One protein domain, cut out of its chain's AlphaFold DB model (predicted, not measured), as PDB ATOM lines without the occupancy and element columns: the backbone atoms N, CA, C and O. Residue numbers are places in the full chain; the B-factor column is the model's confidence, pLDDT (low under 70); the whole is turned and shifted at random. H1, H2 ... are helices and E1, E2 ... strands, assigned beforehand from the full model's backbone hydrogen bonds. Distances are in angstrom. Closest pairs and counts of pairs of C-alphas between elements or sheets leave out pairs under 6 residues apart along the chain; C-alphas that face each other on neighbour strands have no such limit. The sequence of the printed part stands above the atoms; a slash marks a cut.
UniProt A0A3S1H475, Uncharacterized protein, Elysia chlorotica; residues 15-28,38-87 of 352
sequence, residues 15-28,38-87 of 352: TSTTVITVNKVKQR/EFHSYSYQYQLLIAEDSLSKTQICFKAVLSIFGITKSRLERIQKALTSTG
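What this domain is: This is residues 15 to 28 and 38 to 87 of the 352 residues of an uncharacterized protein of Elysia chlorotica (UniProt A0A3S1H475). A twisted ribbon of three strands makes the long axis, E2 pairing with E1 and E3 along different parts, and H3 packs over E1. The printed part has 64 residues, with three named helices and three named strands in the order H1 E1 E2 E3 H2 H3; sheet E1 - E2 - E3 is antiparallel, the class mixed. The whole is only just loose, close to compact, radius of gyration of the C-alphas 12.9 A, spanning 42 by 27 by 21 A.

Where its parts are: Find C-alpha 42 at (243.706, 229.086, 68.528); E2 runs 29.1 A to residue 51. Its neighbours are E1, residues 20 to 24, and E3, 55 to 60. H1 is residues 15 to 19, H2 62 to 69; H3, 73 to 86, ends at (236.785, 217.592, 71.829).

How they stand to each other: Look at N 21 and O 45, 2.9 A, across E1 and E2, and N 48 and O 58, 2.9 A, across hairpin E2 and E3. H3 is on the sheet at height 9.3 A; its closest C-alphas to E1, Thr 84 and Val 22, are 7.2 A apart. H1 and H2 only graze the sheet. Every helix O i to N i+4 pair is within hydrogen-bond range.

The domain as a whole: C-alphas 28 and 38 are 10.7 A apart across the cut. Fifteen residues are under pLDDT 70.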
ATOM      1  N   THR A  15     238.366 221.347  86.576       48.91
ATOM      2  CA  THR A  15     239.560 222.165  86.890       48.91
ATOM      3  C   THR A  15     240.314 222.623  85.640       48.91
ATOM      4  O   THR A  15     240.777 223.762  85.577       48.91
ATOM      5  N   SER A  16     240.396 221.796  84.591       51.09
ATOM      6  CA  SER A  16     241.108 222.148  83.350       51.09
ATOM      7  C   SER A  16     240.406 223.222  82.511       51.09
ATOM      8  O   SER A  16     241.078 224.018  81.855       51.09
ATOM      9  N   THR A  17     239.073 223.266  82.545       51.19
ATOM     10  CA  THR A  17     238.239 224.273  81.862       51.19
ATOM     11  C   THR A  17     238.196 225.604  82.610       51.19
ATOM     12  O   THR A  17     237.940 226.639  82.001       51.19
ATOM     13  N   THR A  18     238.500 225.602  83.911       57.62
ATOM     14  CA  THR A  18     238.531 226.819  84.738       57.62
ATOM     15  C   THR A  18     239.848 227.590  84.597       57.62
ATOM     16  O   THR A  18     239.862 228.810  84.750       57.62
ATOM     17  N   VAL A  19     240.948 226.898  84.266       70.19
ATOM     18  CA  VAL A  19     242.296 227.493  84.182       70.19
ATOM     19  C   VAL A  19     242.696 227.896  82.760       70.19
ATOM     20  O   VAL A  19     243.470 228.839  82.596       70.19
ATOM     21  N   ILE A  20     242.199 227.204  81.727       77.31
ATOM     22  CA  ILE A  20     242.591 227.427  80.326       77.31
ATOM     23  C   ILE A  20     241.374 227.836  79.498       77.31
ATOM     24  O   ILE A  20     240.472 227.033  79.266       77.31
ATOM     25  N   THR A  21     241.405 229.051  78.958       78.94
ATOM     26  CA  THR A  21     240.410 229.537  77.998       78.94
ATOM     27  C   THR A  21     240.978 229.451  76.586       78.94
ATOM     28  O   THR A  21     242.018 230.045  76.285       78.94
ATOM     29  N   VAL A  22     240.291 228.718  75.708       79.25
ATOM     30  CA  VAL A  22     240.659 228.582  74.292       79.25
ATOM     31  C   VAL A  22     239.929 229.651  73.483       79.25
ATOM     32  O   VAL A  22     238.707 229.628  73.363       79.25
ATOM     33  N   ASN A  23     240.677 230.576  72.891       79.50
ATOM     34  CA  ASN A  23     240.145 231.637  72.046       79.50
ATOM     35  C   ASN A  23     240.470 231.353  70.577       79.50
ATOM     36  O   ASN A  23     241.611 231.064  70.220       79.50
ATOM     37  N   LYS A  24     239.480 231.468  69.688       76.06
ATOM     38  CA  LYS A  24     239.719 231.367  68.241       76.06
ATOM     39  C   LYS A  24     240.345 232.668  67.736       76.06
ATOM     40  O   LYS A  24     239.811 233.750  67.988       76.06
ATOM     41  N   VAL A  25     241.459 232.578  67.015       76.38
ATOM     42  CA  VAL A  25     242.170 233.765  66.513       76.38
ATOM     43  C   VAL A  25     241.373 234.390  65.360       76.38
ATOM     44  O   VAL A  25     241.192 233.760  64.320       76.38
ATOM     45  N   LYS A  26     240.873 235.622  65.557       64.25
ATOM     46  CA  LYS A  26     239.990 236.329  64.603       64.25
ATOM     47  C   LYS A  26     240.722 237.224  63.596       64.25
ATOM     48  O   LYS A  26     240.222 237.407  62.494       64.25
ATOM     49  N   GLN A  27     241.886 237.771  63.947       61.59
ATOM     50  CA  GLN A  27     242.734 238.541  63.029       61.59
ATOM     51  C   GLN A  27     244.095 237.868  62.900       61.59
ATOM     52  O   GLN A  27     244.746 237.577  63.902       61.59
ATOM     53  N   ARG A  28     244.520 237.644  61.658       67.06
ATOM     54  CA  ARG A  28     245.819 237.071  61.309       67.06
ATOM     55  C   ARG A  28     246.617 238.156  60.596       67.06
ATOM     56  O   ARG A  28     246.106 238.771  59.666       67.06
ATOM     57  N   GLU A  38     252.543 229.227  59.006       57.62
ATOM     58  CA  GLU A  38     252.048 228.431  60.138       57.62
ATOM     59  C   GLU A  38     251.065 229.253  60.988       57.62
ATOM     60  O   GLU A  38     251.433 229.970  61.924       57.62
ATOM     61  N   PHE A  39     249.775 229.174  60.662       62.72
ATOM     62  CA  PHE A  39     248.748 229.889  61.410       62.72
ATOM     63  C   PHE A  39     248.373 229.163  62.704       62.72
ATOM     64  O   PHE A  39     247.810 228.064  62.703       62.72
ATOM     65  N   HIS A  40     248.546 229.839  63.838       64.62
ATOM     66  CA  HIS A  40     247.893 229.422  65.073       64.62
ATOM     67  C   HIS A  40     246.382 229.659  64.965       64.62
ATOM     68  O   HIS A  40     245.897 230.789  65.009       64.62
ATOM     69  N   SER A  41     245.628 228.569  64.828       69.50
ATOM     70  CA  SER A  41     244.162 228.619  64.736       69.50
ATOM     71  C   SER A  41     243.498 229.037  66.058       69.50
ATOM     72  O   SER A  41     242.393 229.587  66.058       69.50
ATOM     73  N   TYR A  42     244.193 228.824  67.178       77.62
ATOM     74  CA  TYR A  42     243.706 229.086  68.528       77.62
ATOM     75  C   TYR A  42     244.797 229.749  69.372       77.62
ATOM     76  O   TYR A  42     245.976 229.418  69.243       77.62
ATOM     77  N   SER A  43     244.395 230.671  70.243       79.31
ATOM     78  CA  SER A  43     245.222 231.225  71.309       79.31
ATOM     79  C   SER A  43     244.694 230.759  72.662       79.31
ATOM     80  O   SER A  43     243.494 230.554  72.846       79.31
ATOM     81  N   TYR A  44     245.599 230.569  73.616       82.69
ATOM     82  CA  TYR A  44     245.272 230.063  74.947       82.69
ATOM     83  C   TYR A  44     245.535 231.156  75.976       82.69
ATOM     84  O   TYR A  44     246.635 231.708  76.023       82.69
ATOM     85  N   GLN A  45     244.534 231.464  76.793       82.44
ATOM     86  CA  GLN A  45     244.672 232.338  77.956       82.44
ATOM     87  C   GLN A  45     244.609 231.506  79.230       82.44
ATOM     88  O   GLN A  45     243.794 230.590  79.327       82.44
ATOM     89  N   TYR A  46     245.458 231.842  80.202       84.06
ATOM     90  CA  TYR A  46     245.534 231.137  81.478       84.06
ATOM     91  C   TYR A  46     245.088 232.057  82.604       84.06
ATOM     92  O   TYR A  46     245.581 233.181  82.721       84.06
ATOM     93  N   GLN A  47     244.153 231.586  83.418       83.06
ATOM     94  CA  GLN A  47     243.592 232.351  84.526       83.06
ATOM     95  C   GLN A  47     243.585 231.497  85.787       83.06
ATOM     96  O   GLN A  47     243.278 230.310  85.736       83.06
ATOM     97  N   LEU A  48     243.919 232.105  86.921       79.12
ATOM     98  CA  LEU A  48     243.765 231.492  88.234       79.12
ATOM     99  C   LEU A  48     242.773 232.288  89.064       79.12
ATOM    100  O   LEU A  48     242.735 233.514  88.995       79.12
ATOM    101  N   LEU A  49     241.985 231.570  89.854       75.50
ATOM    102  CA  LEU A  49     241.130 232.161  90.870       75.50
ATOM    103  C   LEU A  49     241.949 232.321  92.149       75.50
ATOM    104  O   LEU A  49     242.395 231.329  92.722       75.50
ATOM    105  N   ILE A  50     242.152 233.566  92.574       74.62
ATOM    106  CA  ILE A  50     242.832 233.902  93.824       74.62
ATOM    107  C   ILE A  50     241.765 234.393  94.803       74.62
ATOM    108  O   ILE A  50     241.004 235.315  94.500       74.62
ATOM    109  N   ALA A  51     241.683 233.731  95.955       71.31
ATOM    110  CA  ALA A  51     240.782 234.088  97.040       71.31
ATOM    111  C   ALA A  51     241.602 234.735  98.160       71.31
ATOM    112  O   ALA A  51     242.271 234.028  98.915       71.31
ATOM    113  N   GLU A  52     241.569 236.065  98.219       64.44
ATOM    114  CA  GLU A  52     242.060 236.836  99.368       64.44
ATOM    115  C   GLU A  52     240.848 237.281 100.202       64.44
ATOM    116  O   GLU A  52     240.500 236.562 101.131       64.44
ATOM    117  N   ASP A  53     240.107 238.322  99.789       61.28
ATOM    118  CA  ASP A  53     238.837 238.739 100.434       61.28
ATOM    119  C   ASP A  53     237.587 238.555  99.542       61.28
ATOM    120  O   ASP A  53     236.457 238.475 100.020       61.28
ATOM    121  N   SER A  54     237.771 238.444  98.223       61.78
ATOM    122  CA  SER A  54     236.737 238.066  97.250       61.78
ATOM    123  C   SER A  54     237.360 237.243  96.119       61.78
ATOM    124  O   SER A  54     238.572 237.289  95.899       61.78
ATOM    125  N   LEU A  55     236.553 236.440  95.419       72.31
ATOM    126  CA  LEU A  55     237.048 235.554  94.362       72.31
ATOM    127  C   LEU A  55     237.408 236.375  93.109       72.31
ATOM    128  O   LEU A  55     236.520 236.797  92.368       72.31
ATOM    129  N   SER A  56     238.703 236.586  92.852       74.06
ATOM    130  CA  SER A  56     239.177 237.350  91.688       74.06
ATOM    131  C   SER A  56     239.918 236.458  90.684       74.06
ATOM    132  O   SER A  56     240.619 235.517  91.059       74.06
ATOM    133  N   LYS A  57     239.728 236.719  89.380       78.81
ATOM    134  CA  LYS A  57     240.427 236.016  88.292       78.81
ATOM    135  C   LYS A  57     241.667 236.802  87.884       78.81
ATOM    136  O   LYS A  57     241.540 237.883  87.314       78.81
ATOM    137  N   THR A  58     242.843 236.218  88.079       80.81
ATOM    138  CA  THR A  58     244.125 236.821  87.692       80.81
ATOM    139  C   THR A  58     244.715 236.087  86.492       80.81
ATOM    140  O   THR A  58     244.805 234.858  86.481       80.81
ATOM    141  N   GLN A  59     245.113 236.837  85.460       82.75
ATOM    142  CA  GLN A  59     245.786 236.269  84.290       82.75
ATOM    143  C   GLN A  59     247.226 235.893  84.622       82.75
ATOM    144  O   GLN A  59     247.957 236.675  85.228       82.75
ATOM    145  N   ILE A  60     247.649 234.713  84.175       84.81
ATOM    146  CA  ILE A  60     249.008 234.215  84.386       84.81
ATOM    147  C   ILE A  60     249.645 233.755  83.074       84.81
ATOM    148  O   ILE A  60     248.973 233.484  82.078       84.81
ATOM    149  N   CYS A  61     250.974 233.673  83.053       85.44
ATOM    150  CA  CYS A  61     251.713 233.237  81.872       85.44
ATOM    151  C   CYS A  61     251.849 231.706  81.809       85.44
ATOM    152  O   CYS A  61     251.753 231.005  82.815       85.44
ATOM    153  N   PHE A  62     252.163 231.182  80.621       82.00
ATOM    154  CA  PHE A  62     252.367 229.746  80.388       82.00
ATOM    155  C   PHE A  62     253.372 229.111  81.363       82.00
ATOM    156  O   PHE A  62     253.123 228.038  81.907       82.00
ATOM    157  N   LYS A  63     254.498 229.790  81.624       85.00
ATOM    158  CA  LYS A  63     255.533 229.300  82.548       85.00
ATOM    159  C   LYS A  63     255.031 229.227  83.991       85.00
ATOM    160  O   LYS A  63     255.369 228.277  84.691       85.00
ATOM    161  N   ALA A  64     254.208 230.189  84.412       83.19
ATOM    162  CA  ALA A  64     253.616 230.192  85.744       83.19
ATOM    163  C   ALA A  64     252.680 228.991  85.934       83.19
ATOM    164  O   ALA A  64     252.773 228.325  86.955       83.19
ATOM    165  N   VAL A  65     251.871 228.632  84.930       82.56
ATOM    166  CA  VAL A  65     251.014 227.427  84.981       82.56
ATOM    167  C   VAL A  65     251.848 226.161  85.194       82.56
ATOM    168  O   VAL A  65     251.526 225.354  86.062       82.56
ATOM    169  N   LEU A  66     252.929 225.989  84.424       82.31
ATOM    170  CA  LEU A  66     253.805 224.819  84.557       82.31
ATOM    171  C   LEU A  66     254.425 224.733  85.957       82.31
ATOM    172  O   LEU A  66     254.465 223.654  86.541       82.31
ATOM    173  N   SER A  67     254.883 225.874  86.485       83.94
ATOM    174  CA  SER A  67     255.528 225.954  87.796       83.94
ATOM    175  C   SER A  67     254.548 225.747  88.948       83.94
ATOM    176  O   SER A  67     254.878 225.041  89.892       83.94
ATOM    177  N   ILE A  68     253.359 226.354  88.882       80.44
ATOM    178  CA  ILE A  68     252.351 226.291  89.947       80.44
ATOM    179  C   ILE A  68     251.779 224.876  90.036       80.44
ATOM    180  O   ILE A  68     251.733 224.308  91.117       80.44
ATOM    181  N   PHE A  69     251.409 224.258  88.911       77.00
ATOM    182  CA  PHE A  69     250.807 222.918  88.920       77.00
ATOM    183  C   PHE A  69     251.817 221.769  88.821       77.00
ATOM    184  O   PHE A  69     251.414 220.608  88.774       77.00
ATOM    185  N   GLY A  70     253.120 222.063  88.738       78.94
ATOM    186  CA  GLY A  70     254.169 221.044  88.629       78.94
ATOM    187  C   GLY A  70     254.031 220.143  87.393       78.94
ATOM    188  O   GLY A  70     254.399 218.969  87.430       78.94
ATOM    189  N   ILE A  71     253.466 220.658  86.295       81.50
ATOM    190  CA  ILE A  71     253.230 219.888  85.066       81.50
ATOM    191  C   ILE A  71     254.285 220.190  84.000       81.50
ATOM    192  O   ILE A  71     254.735 221.317  83.822       81.50
ATOM    193  N   THR A  72     254.649 219.172  83.225       80.12
ATOM    194  CA  THR A  72     255.552 219.324  82.074       80.12
ATOM    195  C   THR A  72     254.850 219.990  80.890       80.12
ATOM    196  O   THR A  72     253.660 219.743  80.666       80.12
ATOM    197  N   LYS A  73     255.605 220.713  80.051       82.31
ATOM    198  CA  LYS A  73     255.120 221.337  78.804       82.31
ATOM    199  C   LYS A  73     254.280 220.383  77.940       82.31
ATOM    200  O   LYS A  73     253.155 220.718  77.585       82.31
ATOM    201  N   SER A  74     254.766 219.165  77.697       78.62
ATOM    202  CA  SER A  74     254.082 218.167  76.857       78.62
ATOM    203  C   SER A  74     252.716 217.741  77.406       78.62
ATOM    204  O   SER A  74     251.791 217.454  76.647       78.62
ATOM    205  N   ARG A  75     252.563 217.717  78.736       77.25
ATOM    206  CA  ARG A  75     251.288 217.397  79.394       77.25
ATOM    207  C   ARG A  75     250.276 218.524  79.191       77.25
ATOM    208  O   ARG A  75     249.124 218.236  78.881       77.25
ATOM    209  N   LEU A  76     250.713 219.781  79.301       80.62
ATOM    210  CA  LEU A  76     249.861 220.948  79.059       80.62
ATOM    211  C   LEU A  76     249.447 221.058  77.583       80.62
ATOM    212  O   LEU A  76     248.277 221.281  77.292       80.62
ATOM    213  N   GLU A  77     250.361 220.800  76.647       82.69
ATOM    214  CA  GLU A  77     250.064 220.769  75.205       82.69
ATOM    215  C   GLU A  77     249.073 219.658  74.828       82.69
ATOM    216  O   GLU A  77     248.211 219.850  73.971       82.69
ATOM    217  N   ARG A  78     249.146 218.492  75.484       78.62
ATOM    218  CA  ARG A  78     248.159 217.417  75.293       78.62
ATOM    219  C   ARG A  78     246.763 217.844  75.752       78.62
ATOM    220  O   ARG A  78     245.788 217.510  75.085       78.62
ATOM    221  N   ILE A  79     246.674 218.579  76.861       79.88
ATOM    222  CA  ILE A  79     245.406 219.131  77.357       79.88
ATOM    223  C   ILE A  79     244.876 220.189  76.382       79.88
ATOM    224  O   ILE A  79     243.713 220.112  76.007       79.88
ATOM    225  N   GLN A  80     245.721 221.109  75.904       80.00
ATOM    226  CA  GLN A  80     245.343 222.100  74.886       80.00
ATOM    227  C   GLN A  80     244.772 221.438  73.629       80.00
ATOM    228  O   GLN A  80     243.677 221.788  73.203       80.00
ATOM    229  N   LYS A  81     245.477 220.442  73.073       80.56
ATOM    230  CA  LYS A  81     245.027 219.714  71.877       80.56
ATOM    231  C   LYS A  81     243.673 219.040  72.092       80.56
ATOM    232  O   LYS A  81     242.804 219.174  71.241       80.56
ATOM    233  N   ALA A  82     243.490 218.364  73.228       76.38
ATOM    234  CA  ALA A  82     242.222 217.724  73.576       76.38
ATOM    235  C   ALA A  82     241.083 218.749  73.733       76.38
ATOM    236  O   ALA A  82     240.013 218.573  73.158       76.38
ATOM    237  N   LEU A  83     241.325 219.870  74.421       77.62
ATOM    238  CA  LEU A  83     240.335 220.943  74.569       77.62
ATOM    239  C   LEU A  83     239.960 221.573  73.219       77.62
ATOM    240  O   LEU A  83     238.797 221.895  73.004       77.62
ATOM    241  N   THR A  84     240.907 221.702  72.287       78.00
ATOM    242  CA  THR A  84     240.629 222.193  70.931       78.00
ATOM    243  C   THR A  84     239.835 221.192  70.087       78.00
ATOM    244  O   THR A  84     238.976 221.615  69.319       78.00
ATOM    245  N   SER A  85     240.103 219.886  70.202       75.94
ATOM    246  CA  SER A  85     239.451 218.862  69.370       75.94
ATOM    247  C   SER A  85     238.086 218.416  69.889       75.94
ATOM    248  O   SER A  85     237.174 218.197  69.100       75.94
ATOM    249  N   THR A  86     237.953 218.233  71.202       71.44
ATOM    250  CA  THR A  86     236.785 217.592  71.829       71.44
ATOM    251  C   THR A  86     236.099 218.479  72.864       71.44
ATOM    252  O   THR A  86     235.069 218.083  73.397       71.44
ATOM    253  N   GLY A  87     236.654 219.654  73.191       68.25
ATOM    254  CA  GLY A  87     236.124 220.544  74.236       68.25
ATOM    255  C   GLY A  87     236.286 220.017  75.667       68.25
ATOM    256  O   GLY A  87     235.966 220.720  76.621       68.25
TER     257      GLY A  87